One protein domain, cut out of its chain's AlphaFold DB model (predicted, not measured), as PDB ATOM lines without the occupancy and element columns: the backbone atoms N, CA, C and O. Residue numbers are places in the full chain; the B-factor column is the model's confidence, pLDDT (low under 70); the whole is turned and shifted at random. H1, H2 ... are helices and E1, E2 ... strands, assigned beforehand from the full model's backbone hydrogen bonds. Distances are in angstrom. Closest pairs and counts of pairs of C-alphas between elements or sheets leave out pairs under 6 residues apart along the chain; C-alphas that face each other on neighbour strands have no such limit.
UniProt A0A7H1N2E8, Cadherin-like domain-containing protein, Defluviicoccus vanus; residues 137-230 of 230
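This is residues 137 to 230 of the 230 residues of the protein "Cadherin-like domain-containing protein" of Defluviicoccus vanus (UniProt A0A7H1N2E8). With little regular structure, this is a rod made mostly of loops, in which two small antiparallel sheets, E1-E4-E3 and E2-E5-E6, sit staggered along the length, their strands running roughly lengthwise. The 94 printed residues include named elements E1 H1 E2 E3 E4 E5 E6, under half of the residues, mostly strand. It is only just compact, close to loose, with radius of gyration of the C-alphas 14.7 A and spans 48 by 21 by 20 A.

E5, residues 216 to 220, is antiparallel to E2, residues 173 to 178, at 154 degrees, and forms a hairpin with E6, residues 227 to 229; within hydrogen-bond range are N 175 and O 218, 2.8 A, and N 229 and O 217, 2.8 A. E4, residues 194 to 197, is antiparallel to E1, residues 153 to 155, at 155 degrees, and forms a hairpin with E3, residues 185 to 188; N 155 and O 194, 2.8 A, and N 187 and O 195, 2.9 A, are within hydrogen-bond range. E4 and E5 are apart. H1, residues 157 to 160, too short for an O i to N i+4 pair, only grazes the sheet of E2.

E2, 15.0 A long, begins at C-alpha 173 (-6.770, 30.768, -16.650); E6 ends at C-alpha 229 (2.395, 38.964, -13.695).

The printed part has no cut. The links H1 to E2 and E4 to E5 are long. Residues 224 to 230 have pLDDT under 70.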
ATOM      1  N   ALA A 137      -0.472  36.310 -27.195       91.94
ATOM      2  CA  ALA A 137      -0.319  36.073 -25.764       91.94
ATOM      3  C   ALA A 137      -1.290  36.956 -24.956       91.94
ATOM      4  O   ALA A 137      -1.430  38.146 -25.272       91.94
ATOM      5  N   PRO A 138      -1.834  36.472 -23.823       93.81
ATOM      6  CA  PRO A 138      -2.742  37.263 -23.006       93.81
ATOM      7  C   PRO A 138      -2.049  38.496 -22.431       93.81
ATOM      8  O   PRO A 138      -0.957  38.425 -21.859       93.81
ATOM      9  N   HIS A 139      -2.714  39.642 -22.491       92.38
ATOM     10  CA  HIS A 139      -2.287  40.859 -21.820       92.38
ATOM     11  C   HIS A 139      -2.888  40.931 -20.417       92.38
ATOM     12  O   HIS A 139      -4.055  41.286 -20.231       92.38
ATOM     13  N   ALA A 140      -2.052  40.622 -19.430       91.12
ATOM     14  CA  ALA A 140      -2.442  40.665 -18.034       91.12
ATOM     15  C   ALA A 140      -2.116  42.018 -17.363       91.12
ATOM     16  O   ALA A 140      -1.174  42.716 -17.759       91.12
ATOM     17  N   VAL A 141      -2.887  42.394 -16.344       92.75
ATOM     18  CA  VAL A 141      -2.838  43.699 -15.674       92.75
ATOM     19  C   VAL A 141      -2.642  43.508 -14.170       92.75
ATOM     20  O   VAL A 141      -3.387  42.801 -13.512       92.75
ATOM     21  N   ALA A 142      -1.644  44.191 -13.601       92.44
ATOM     22  CA  ALA A 142      -1.287  44.031 -12.191       92.44
ATOM     23  C   ALA A 142      -2.452  44.329 -11.225       92.44
ATOM     24  O   ALA A 142      -3.153  45.339 -11.353       92.44
ATOM     25  N   ASP A 143      -2.576  43.486 -10.202       95.25
ATOM     26  CA  ASP A 143      -3.626  43.562  -9.190       95.25
ATOM     27  C   ASP A 143      -3.148  44.177  -7.882       95.25
ATOM     28  O   ASP A 143      -2.000  44.035  -7.459       95.25
ATOM     29  N   THR A 144      -4.081  44.799  -7.164       95.88
ATOM     30  CA  THR A 144      -3.866  45.176  -5.766       95.88
ATOM     31  C   THR A 144      -5.082  44.812  -4.931       95.88
ATOM     32  O   THR A 144      -6.225  44.962  -5.360       95.88
ATOM     33  N   ALA A 145      -4.838  44.340  -3.712       96.44
ATOM     34  CA  ALA A 145      -5.874  44.033  -2.741       96.44
ATOM     35  C   ALA A 145      -5.419  44.464  -1.345       96.44
ATOM     36  O   ALA A 145      -4.224  44.529  -1.054       96.44
ATOM     37  N   THR A 146      -6.378  44.764  -0.473       96.38
ATOM     38  CA  THR A 146      -6.106  45.095   0.929       96.38
ATOM     39  C   THR A 146      -6.970  44.229   1.827       96.38
ATOM     40  O   THR A 146      -8.131  43.967   1.523       96.38
ATOM     41  N   THR A 147      -6.393  43.773   2.931       96.44
ATOM     42  CA  THR A 147      -7.080  42.990   3.957       96.44
ATOM     43  C   THR A 147      -6.525  43.361   5.332       96.44
ATOM     44  O   THR A 147      -5.523  44.076   5.424       96.44
ATOM     45  N   ARG A 148      -7.185  42.919   6.405       95.56
ATOM     46  CA  ARG A 148      -6.638  43.018   7.765       95.56
ATOM     47  C   ARG A 148      -5.562  41.963   7.986       95.56
ATOM     48  O   ARG A 148      -5.537  40.941   7.306       95.56
ATOM     49  N   GLU A 149      -4.689  42.205   8.953       95.12
ATOM     50  CA  GLU A 149      -3.559  41.342   9.302       95.12
ATOM     51  C   GLU A 149      -3.956  39.917   9.714       95.12
ATOM     52  O   GLU A 149      -3.115  39.019   9.689       95.12
ATOM     53  N   ASP A 150      -5.223  39.710  10.065       94.62
ATOM     54  CA  ASP A 150      -5.815  38.465  10.546       94.62
ATOM     55  C   ASP A 150      -6.974  37.965   9.664       94.62
ATOM     56  O   ASP A 150      -7.721  37.065  10.059       94.62
ATOM     57  N   GLN A 151      -7.140  38.537   8.467       96.94
ATOM     58  CA  GLN A 151      -8.265  38.247   7.587       96.94
ATOM     59  C   GLN A 151      -7.792  37.748   6.221       96.94
ATOM     60  O   GLN A 151      -7.115  38.459   5.477       96.94
ATOM     61  N   ALA A 152      -8.217  36.539   5.858       97.69
ATOM     62  CA  ALA A 152      -8.048  36.031   4.504       97.69
ATOM     63  C   ALA A 152      -8.940  36.788   3.504       97.69
ATOM     64  O   ALA A 152     -10.042  37.232   3.843       97.69
ATOM     65  N   ILE A 153      -8.473  36.902   2.262       98.25
ATOM     66  CA  ILE A 153      -9.168  37.579   1.164       98.25
ATOM     67  C   ILE A 153      -9.166  36.721  -0.101       98.25
ATOM     68  O   ILE A 153      -8.248  35.934  -0.334       98.25
ATOM     69  N   THR A 154     -10.198  36.898  -0.924       97.88
ATOM     70  CA  THR A 154     -10.274  36.358  -2.283       97.88
ATOM     71  C   THR A 154     -10.034  37.475  -3.293       97.88
ATOM     72  O   THR A 154     -10.629  38.546  -3.186       97.88
ATOM     73  N   ILE A 155      -9.169  37.219  -4.267       97.12
ATOM     74  CA  ILE A 155      -8.752  38.139  -5.325       97.12
ATOM     75  C   ILE A 155      -9.160  37.510  -6.660       97.12
ATOM     76  O   ILE A 155      -8.978  36.310  -6.851       97.12
ATOM     77  N   ALA A 156      -9.721  38.297  -7.574       96.31
ATOM     78  CA  ALA A 156     -10.087  37.852  -8.918       96.31
ATOM     79  C   ALA A 156      -9.118  38.477  -9.937       96.31
ATOM     80  O   ALA A 156      -9.477  39.480 -10.550       96.31
ATOM     81  N   PRO A 157      -7.894  37.930 -10.079       94.94
ATOM     82  CA  PRO A 157      -6.836  38.580 -10.852       94.94
ATOM     83  C   PRO A 157      -7.118  38.623 -12.355       94.94
ATOM     84  O   PRO A 157      -6.644  39.500 -13.042       94.94
ATOM     85  N   LEU A 158      -7.939  37.710 -12.879       94.56
ATOM     86  CA  LEU A 158      -8.232  37.659 -14.316       94.56
ATOM     87  C   LEU A 158      -9.284  38.693 -14.758       94.56
ATOM     88  O   LEU A 158      -9.631  38.761 -15.933       94.56
ATOM     89  N   ALA A 159      -9.869  39.460 -13.830       93.81
ATOM     90  CA  ALA A 159     -11.014  40.327 -14.125       93.81
ATOM     91  C   ALA A 159     -10.658  41.558 -14.980       93.81
ATOM     92  O   ALA A 159     -11.542  42.165 -15.587       93.81
ATOM     93  N   ASN A 160      -9.387  41.952 -14.987       93.44
ATOM     94  CA  ASN A 160      -8.807  43.059 -15.752       93.44
ATOM     95  C   ASN A 160      -7.834  42.572 -16.842       93.44
ATOM     96  O   ASN A 160      -7.253  43.409 -17.535       93.44
ATOM     97  N   ASP A 161      -7.683  41.257 -16.997       94.38
ATOM     98  CA  ASP A 161      -6.849  40.638 -18.020       94.38
ATOM     99  C   ASP A 161      -7.621  40.506 -19.335       94.38
ATOM    100  O   ASP A 161      -8.849  40.380 -19.369       94.38
ATOM    101  N   THR A 162      -6.892  40.544 -20.444       94.56
ATOM    102  CA  THR A 162      -7.457  40.507 -21.796       94.56
ATOM    103  C   THR A 162      -6.630  39.613 -22.697       94.56
ATOM    104  O   THR A 162      -5.439  39.445 -22.460       94.56
ATOM    105  N   ASP A 163      -7.246  39.112 -23.759       95.25
ATOM    106  CA  ASP A 163      -6.553  38.446 -24.855       95.25
ATOM    107  C   ASP A 163      -6.921  39.139 -26.176       95.25
ATOM    108  O   ASP A 163      -8.102  39.486 -26.340       95.25
ATOM    109  N   PRO A 164      -5.959  39.428 -27.074       94.94
ATOM    110  CA  PRO A 164      -6.270  39.908 -28.417       94.94
ATOM    111  C   PRO A 164      -7.179  38.938 -29.183       94.94
ATOM    112  O   PRO A 164      -8.152  39.385 -29.804       94.94
ATOM    113  N   ASP A 165      -6.947  37.632 -29.041       96.19
ATOM    114  CA  ASP A 165      -7.629  36.595 -29.800       96.19
ATOM    115  C   ASP A 165      -9.095  36.475 -29.393       96.19
ATOM    116  O   ASP A 165      -9.457  36.174 -28.252       96.19
ATOM    117  N   THR A 166      -9.995  36.673 -30.358       94.50
ATOM    118  CA  THR A 166     -11.447  36.603 -30.121       94.50
ATOM    119  C   THR A 166     -11.896  35.276 -29.499       94.50
ATOM    120  O   THR A 166     -12.771  35.316 -28.629       94.50
ATOM    121  N   PRO A 167     -11.359  34.106 -29.905       92.25
ATOM    122  CA  PRO A 167     -11.696  32.831 -29.274       92.25
ATOM    123  C   PRO A 167     -11.300  32.736 -27.796       92.25
ATOM    124  O   PRO A 167     -11.957  31.999 -27.060       92.25
ATOM    125  N   ASP A 168     -10.291  33.498 -27.363       92.75
ATOM    126  CA  ASP A 168      -9.668  33.363 -26.041       92.75
ATOM    127  C   ASP A 168     -10.110  34.471 -25.067       92.75
ATOM    128  O   ASP A 168      -9.945  34.365 -23.845       92.75
ATOM    129  N   GLN A 169     -10.803  35.497 -25.574       88.94
ATOM    130  CA  GLN A 169     -11.454  36.524 -24.761       88.94
ATOM    131  C   GLN A 169     -12.412  35.914 -23.725       88.94
ATOM    132  O   GLN A 169     -13.438  35.314 -24.044       88.94
ATOM    133  N   GLY A 170     -12.095  36.122 -22.443       86.88
ATOM    134  CA  GLY A 170     -12.876  35.595 -21.318       86.88
ATOM    135  C   GLY A 170     -12.616  34.119 -20.998       86.88
ATOM    136  O   GLY A 170     -13.255  33.577 -20.094       86.88
ATOM    137  N   HIS A 171     -11.667  33.484 -21.686       90.50
ATOM    138  CA  HIS A 171     -11.265  32.092 -21.492       90.50
ATOM    139  C   HIS A 171      -9.854  31.957 -20.897       90.50
ATOM    140  O   HIS A 171      -9.197  30.931 -21.046       90.50
ATOM    141  N   LEU A 172      -9.421  32.971 -20.145       93.62
ATOM    142  CA  LEU A 172      -8.133  32.974 -19.460       93.62
ATOM    143  C   LEU A 172      -8.143  32.121 -18.188       93.62
ATOM    144  O   LEU A 172      -9.160  31.968 -17.505       93.62
ATOM    145  N   SER A 173      -6.974  31.592 -17.841       93.44
ATOM    146  CA  SER A 173      -6.770  30.768 -16.650       93.44
ATOM    147  C   SER A 173      -5.425  31.039 -15.978       93.44
ATOM    148  O   SER A 173      -4.468  31.491 -16.608       93.44
ATOM    149  N   ILE A 174      -5.331  30.733 -14.681       93.25
ATOM    150  CA  ILE A 174      -4.064  30.798 -13.945       93.25
ATOM    151  C   ILE A 174      -3.331  29.469 -14.108       93.25
ATOM    152  O   ILE A 174      -3.738  28.445 -13.559       93.25
ATOM    153  N   LEU A 175      -2.212  29.504 -14.823       90.00
ATOM    154  CA  LEU A 175      -1.383  28.334 -15.095       90.00
ATOM    155  C   LEU A 175      -0.458  27.986 -13.921       90.00
ATOM    156  O   LEU A 175      -0.197  26.816 -13.644       90.00
ATOM    157  N   ALA A 176       0.084  29.001 -13.246       89.69
ATOM    158  CA  ALA A 176       1.027  28.814 -12.149       89.69
ATOM    159  C   ALA A 176       1.049  30.015 -11.201       89.69
ATOM    160  O   ALA A 176       0.789  31.142 -11.610       89.69
ATOM    161  N   ILE A 177       1.459  29.772  -9.953       93.25
ATOM    162  CA  ILE A 177       1.797  30.814  -8.977       93.25
ATOM    163  C   ILE A 177       3.222  30.620  -8.488       93.25
ATOM    164  O   ILE A 177       3.686  29.499  -8.275       93.25
ATOM    165  N   ASN A 178       3.900  31.737  -8.258       94.38
ATOM    166  CA  ASN A 178       5.167  31.802  -7.563       94.38
ATOM    167  C   ASN A 178       5.028  32.666  -6.301       94.38
ATOM    168  O   ASN A 178       4.966  33.895  -6.371       94.38
ATOM    169  N   THR A 179       5.031  31.990  -5.152       95.94
ATOM    170  CA  THR A 179       4.976  32.579  -3.806       95.94
ATOM    171  C   THR A 179       6.362  32.742  -3.171       95.94
ATOM    172  O   THR A 179       6.501  32.791  -1.948       95.94
ATOM    173  N   SER A 180       7.432  32.729  -3.970       95.62
ATOM    174  CA  SER A 180       8.784  32.920  -3.446       95.62
ATOM    175  C   SER A 180       8.920  34.321  -2.857       95.62
ATOM    176  O   SER A 180       8.789  35.316  -3.568       95.62
ATOM    177  N   GLY A 181       9.193  34.390  -1.554       94.12
ATOM    178  CA  GLY A 181       9.275  35.647  -0.808       94.12
ATOM    179  C   GLY A 181       7.944  36.134  -0.237       94.12
ATOM    180  O   GLY A 181       7.964  37.083   0.542       94.12
ATOM    181  N   THR A 182       6.829  35.469  -0.554       97.12
ATOM    182  CA  THR A 182       5.527  35.750   0.057       97.12
ATOM    183  C   THR A 182       5.526  35.277   1.508       97.12
ATOM    184  O   THR A 182       5.958  34.159   1.803       97.12
ATOM    185  N   LEU A 183       5.083  36.131   2.427       97.31
ATOM    186  CA  LEU A 183       5.024  35.819   3.855       97.31
ATOM    187  C   LEU A 183       3.754  35.033   4.200       97.31
ATOM    188  O   LEU A 183       3.832  34.041   4.933       97.31
ATOM    189  N   GLY A 184       2.606  35.478   3.686       96.50
ATOM    190  CA  GLY A 184       1.331  34.777   3.802       96.50
ATOM    191  C   GLY A 184       1.265  33.503   2.953       96.50
ATOM    192  O   GLY A 184       2.235  33.081   2.320       96.50
ATOM    193  N   THR A 185       0.096  32.873   2.933       97.19
ATOM    194  CA  THR A 185      -0.183  31.704   2.090       97.19
ATOM    195  C   THR A 185      -1.121  32.074   0.953       97.19
ATOM    196  O   THR A 185      -2.137  32.725   1.190       97.19
ATOM    197  N   VAL A 186      -0.802  31.620  -0.262       97.62
ATOM    198  CA  VAL A 186      -1.612  31.839  -1.468       97.62
ATOM    199  C   VAL A 186      -2.178  30.509  -1.957       97.62
ATOM    200  O   VAL A 186      -1.447  29.520  -2.041       97.62
ATOM    201  N   THR A 187      -3.461  30.480  -2.307       95.25
ATOM    202  CA  THR A 187      -4.147  29.311  -2.878       95.25
ATOM    203  C   THR A 187      -4.846  29.676  -4.181       95.25
ATOM    204  O   THR A 187      -5.437  30.745  -4.280       95.25
ATOM    205  N   ILE A 188      -4.823  28.780  -5.169       94.25
ATOM    206  CA  ILE A 188      -5.608  28.913  -6.408       94.25
ATOM    207  C   ILE A 188      -6.928  28.170  -6.214       94.25
ATOM    208  O   ILE A 188      -6.922  26.998  -5.827       94.25
ATOM    209  N   HIS A 189      -8.050  28.828  -6.480       93.25
ATOM    210  CA  HIS A 189      -9.363  28.194  -6.517       93.25
ATOM    211  C   HIS A 189      -9.699  27.700  -7.931       93.25
ATOM    212  O   HIS A 189      -9.152  28.170  -8.926       93.25
ATOM    213  N   ALA A 190     -10.625  26.744  -8.026       89.31
ATOM    214  CA  ALA A 190     -11.022  26.146  -9.303       89.31
ATOM    215  C   ALA A 190     -11.707  27.134 -10.265       89.31
ATOM    216  O   ALA A 190     -11.761  26.873 -11.461       89.31
ATOM    217  N   ASP A 191     -12.230  28.247  -9.748       89.62
ATOM    218  CA  ASP A 191     -12.852  29.325 -10.523       89.62
ATOM    219  C   ASP A 191     -11.848  30.392 -10.997       89.62
ATOM    220  O   ASP A 191     -12.254  31.417 -11.535       89.62
ATOM    221  N   GLY A 192     -10.544  30.173 -10.784       90.69
ATOM    222  CA  GLY A 192      -9.490  31.113 -11.171       90.69
ATOM    223  C   GLY A 192      -9.283  32.268 -10.189       90.69
ATOM    224  O   GLY A 192      -8.425  33.114 -10.428       90.69
ATOM    225  N   THR A 193     -10.011  32.316  -9.070       95.75
ATOM    226  CA  THR A 193      -9.722  33.278  -7.999       95.75
ATOM    227  C   THR A 193      -8.556  32.816  -7.123       95.75
ATOM    228  O   THR A 193      -8.250  31.626  -7.021       95.75
ATOM    229  N   LEU A 194      -7.901  33.770  -6.462       97.12
ATOM    230  CA  LEU A 194      -6.800  33.529  -5.537       97.12
ATOM    231  C   LEU A 194      -7.228  33.798  -4.103       97.12
ATOM    232  O   LEU A 194      -7.780  34.852  -3.801       97.12
ATOM    233  N   GLY A 195      -6.949  32.861  -3.207       97.12
ATOM    234  CA  GLY A 195      -6.998  33.085  -1.769       97.12
ATOM    235  C   GLY A 195      -5.651  33.598  -1.274       97.12
ATOM    236  O   GLY A 195      -4.623  33.017  -1.610       97.12
ATOM    237  N   TYR A 196      -5.650  34.651  -0.459       98.12
ATOM    238  CA  TYR A 196      -4.485  35.081   0.312       98.12
ATOM    239  C   TYR A 196      -4.840  35.128   1.798       98.12
ATOM    240  O   TYR A 196      -5.788  35.813   2.189       98.12
ATOM    241  N   ASP A 197      -4.076  34.414   2.621       97.88
ATOM    242  CA  ASP A 197      -4.173  34.435   4.082       97.88
ATOM    243  C   ASP A 197      -2.848  34.962   4.668       97.88
ATOM    244  O   ASP A 197      -1.801  34.337   4.457       97.88
ATOM    245  N   PRO A 198      -2.862  36.082   5.419       97.56
ATOM    246  CA  PRO A 198      -1.703  36.582   6.160       97.56
ATOM    247  C   PRO A 198      -1.006  35.543   7.057       97.56
ATOM    248  O   PRO A 198       0.152  35.741   7.431       97.56
ATOM    249  N   ALA A 199      -1.700  34.469   7.453       96.25
ATOM    250  CA  ALA A 199      -1.192  33.352   8.251       96.25
ATOM    251  C   ALA A 199      -0.479  33.801   9.543       96.25
ATOM    252  O   ALA A 199       0.532  33.229   9.970       96.25
ATOM    253  N   GLY A 200      -0.980  34.881  10.147       95.94
ATOM    254  CA  GLY A 200      -0.446  35.492  11.363       95.94
ATOM    255  C   GLY A 200       0.912  36.188  11.214       95.94
ATOM    256  O   GLY A 200       1.469  36.647  12.213       95.94
ATOM    257  N   LYS A 201       1.473  36.293   9.999       97.38
ATOM    258  CA  LYS A 201       2.787  36.921   9.763       97.38
ATOM    259  C   LYS A 201       2.806  38.422  10.018       97.38
ATOM    260  O   LYS A 201       3.877  38.986  10.228       97.38
ATOM    261  N   PHE A 202       1.633  39.045  10.044       96.56
ATOM    262  CA  PHE A 202       1.468  40.488  10.173       96.56
ATOM    263  C   PHE A 202       0.797  40.912  11.490       96.56
ATOM    264  O   PHE A 202       0.562  42.096  11.692       96.56
ATOM    265  N   ASN A 203       0.582  39.992  12.441       94.81
ATOM    266  CA  ASN A 203      -0.076  40.267  13.733       94.81
ATOM    267  C   ASN A 203       0.651  41.298  14.619       94.81
ATOM    268  O   ASN A 203       0.117  41.738  15.633       94.81
ATOM    269  N   ALA A 204       1.897  41.642  14.282       94.69
ATOM    270  CA  ALA A 204       2.661  42.677  14.972       94.69
ATOM    271  C   ALA A 204       2.295  44.104  14.524       94.69
ATOM    272  O   ALA A 204       2.765  45.061  15.142       94.69
ATOM    273  N   LEU A 205       1.501  44.259  13.457       94.56
ATOM    274  CA  LEU A 205       1.029  45.564  13.009       94.56
ATOM    275  C   LEU A 205       0.105  46.184  14.064       94.56
ATOM    276  O   LEU A 205      -0.779  45.541  14.623       94.56
ATOM    277  N   THR A 206       0.326  47.464  14.340       92.62
ATOM    278  CA  THR A 206      -0.489  48.277  15.252       92.62
ATOM    279  C   THR A 206      -1.270  49.336  14.472       92.62
ATOM    280  O   THR A 206      -1.035  49.548  13.283       92.62
ATOM    281  N   GLY A 207      -2.218  50.015  15.128       91.31
ATOM    282  CA  GLY A 207      -3.114  50.977  14.476       91.31
ATOM    283  C   GLY A 207      -2.381  52.014  13.613       91.31
ATOM    284  O   GLY A 207      -1.573  52.791  14.117       91.31
ATOM    285  N   GLY A 208      -2.689  52.026  12.313       90.56
ATOM    286  CA  GLY A 208      -2.101  52.934  11.321       90.56
ATOM    287  C   GLY A 208      -0.850  52.406  10.609       90.56
ATOM    288  O   GLY A 208      -0.374  53.056   9.680       90.56
ATOM    289  N   GLN A 209      -0.322  51.244  10.999       96.12
ATOM    290  CA  GLN A 209       0.767  50.585  10.277       96.12
ATOM    291  C   GLN A 209       0.231  49.773   9.095       96.12
ATOM    292  O   GLN A 209      -0.870  49.232   9.139       96.12
ATOM    293  N   THR A 210       1.034  49.676   8.038       95.56
ATOM    294  CA  THR A 210       0.749  48.856   6.856       95.56
ATOM    295  C   THR A 210       1.995  48.066   6.480       95.56
ATOM    296  O   THR A 210       3.119  48.473   6.778       95.56
ATOM    297  N   ALA A 211       1.788  46.923   5.837       96.06
ATOM    298  CA  ALA A 211       2.835  46.131   5.216       96.06
ATOM    299  C   ALA A 211       2.330  45.628   3.864       96.06
ATOM    300  O   ALA A 211       1.123  45.495   3.656       96.06
ATOM    301  N   THR A 212       3.261  45.351   2.958       96.56
ATOM    302  CA  THR A 212       2.964  44.806   1.634       96.56
ATOM    303  C   THR A 212       3.565  43.419   1.539       96.56
ATOM    304  O   THR A 212       4.727  43.221   1.894       96.56
ATOM    305  N   ASP A 213       2.765  42.485   1.045       97.38
ATOM    306  CA  ASP A 213       3.219  41.178   0.595       97.38
ATOM    307  C   ASP A 213       3.004  41.081  -0.917       97.38
ATOM    308  O   ASP A 213       2.146  41.777  -1.463       97.38
ATOM    309  N   THR A 214       3.798  40.261  -1.600       96.44
ATOM    310  CA  THR A 214       3.743  40.136  -3.067       96.44
ATOM    311  C   THR A 214       3.900  38.685  -3.491       96.44
ATOM    312  O   THR A 214       4.639  37.920  -2.869       96.44
ATOM    313  N   PHE A 215       3.215  38.305  -4.562       95.81
ATOM    314  CA  PHE A 215       3.353  37.016  -5.232       95.81
ATOM    315  C   PHE A 215       3.076  37.217  -6.719       95.81
ATOM    316  O   PHE A 215       2.407  38.162  -7.104       95.81
ATOM    317  N   SER A 216       3.587  36.316  -7.551       94.75
ATOM    318  CA  SER A 216       3.403  36.387  -9.007       94.75
ATOM    319  C   SER A 216       2.565  35.222  -9.504       94.75
ATOM    320  O   SER A 216       2.611  34.138  -8.917       94.75
ATOM    321  N   TYR A 217       1.844  35.419 -10.601       92.75
ATOM    322  CA  TYR A 217       1.082  34.370 -11.272       92.75
ATOM    323  C   TYR A 217       1.304  34.409 -12.789       92.75
ATOM    324  O   TYR A 217       1.783  35.398 -13.340       92.75
ATOM    325  N   THR A 218       1.037  33.290 -13.453       91.19
ATOM    326  CA  THR A 218       1.142  33.141 -14.908       91.19
ATOM    327  C   THR A 218      -0.251  32.928 -15.479       91.19
ATOM    328  O   THR A 218      -0.940  32.010 -15.031       91.19
ATOM    329  N   VAL A 219      -0.630  33.736 -16.464       93.31
ATOM    330  CA  VAL A 219      -1.913  33.648 -17.174       93.31
ATOM    331  C   VAL A 219      -1.727  32.843 -18.457       93.31
ATOM    332  O   VAL A 219      -0.660  32.881 -19.073       93.31
ATOM    333  N   SER A 220      -2.742  32.066 -18.824       92.81
ATOM    334  CA  SER A 220      -2.767  31.261 -20.042       92.81
ATOM    335  C   SER A 220      -4.131  31.331 -20.720       92.81
ATOM    336  O   SER A 220      -5.161  31.253 -20.047       92.81
ATOM    337  N   ASP A 221      -4.078  31.425 -22.042       92.56
ATOM    338  CA  ASP A 221      -5.163  31.340 -23.029       92.56
ATOM    339  C   ASP A 221      -5.583  29.888 -23.364       92.56
ATOM    340  O   ASP A 221      -6.669  29.635 -23.869       92.56
ATOM    341  N   GLY A 222      -4.744  28.901 -23.027       89.56
ATOM    342  CA  GLY A 222      -4.947  27.486 -23.359       89.56
ATOM    343  C   GLY A 222      -4.317  27.033 -24.684       89.56
ATOM    344  O   GLY A 222      -4.351  25.835 -24.981       89.56
ATOM    345  N   HIS A 223      -3.680  27.933 -25.431       84.06
ATOM    346  CA  HIS A 223      -3.162  27.704 -26.781       84.06
ATOM    347  C   HIS A 223      -1.654  27.981 -26.929       84.06
ATOM    348  O   HIS A 223      -1.039  27.504 -27.888       84.06
ATOM    349  N   GLY A 224      -0.999  28.633 -25.964       69.25
ATOM    350  CA  GLY A 224       0.449  28.845 -26.008       69.25
ATOM    351  C   GLY A 224       0.900  30.047 -25.186       69.25
ATOM    352  O   GLY A 224       0.286  30.367 -24.184       69.25
ATOM    353  N   GLY A 225       2.051  30.635 -25.534       63.59
ATOM    354  CA  GLY A 225       2.446  32.006 -25.153       63.59
ATOM    355  C   GLY A 225       2.089  32.555 -23.755       63.59
ATOM    356  O   GLY A 225       1.578  33.666 -23.684       63.59
ATOM    357  N   PRO A 226       2.385  31.887 -22.623       63.66
ATOM    358  CA  PRO A 226       1.930  32.373 -21.322       63.66
ATOM    359  C   PRO A 226       2.605  33.696 -20.925       63.66
ATOM    360  O   PRO A 226       3.832  33.827 -21.018       63.66
ATOM    361  N   THR A 227       1.841  34.638 -20.370       64.44
ATOM    362  CA  THR A 227       2.380  35.875 -19.783       64.44
ATOM    363  C   THR A 227       2.482  35.787 -18.261       64.44
ATOM    364  O   THR A 227       1.730  35.084 -17.584       64.44
ATOM    365  N   ARG A 228       3.498  36.455 -17.695       61.50
ATOM    366  CA  ARG A 228       3.784  36.462 -16.249       61.50
ATOM    367  C   ARG A 228       3.414  37.810 -15.642       61.50
ATOM    368  O   ARG A 228       3.866  38.832 -16.150       61.50
ATOM    369  N   GLN A 229       2.726  37.788 -14.504       61.03
ATOM    370  CA  GLN A 229       2.395  38.964 -13.695       61.03
ATOM    371  C   GLN A 229       2.996  38.909 -12.296       61.03
ATOM    372  O   GLN A 229       3.394  37.844 -11.822       61.03
ATOM    373  N   ARG A 230       3.100  40.079 -11.661       50.53
ATOM    374  CA  ARG A 230       3.702  40.318 -10.343       50.53
ATOM    375  C   ARG A 230       2.788  41.122  -9.440       50.53
ATOM    376  O   ARG A 230       2.087  41.999  -9.982       50.53
TER     377      ARG A 230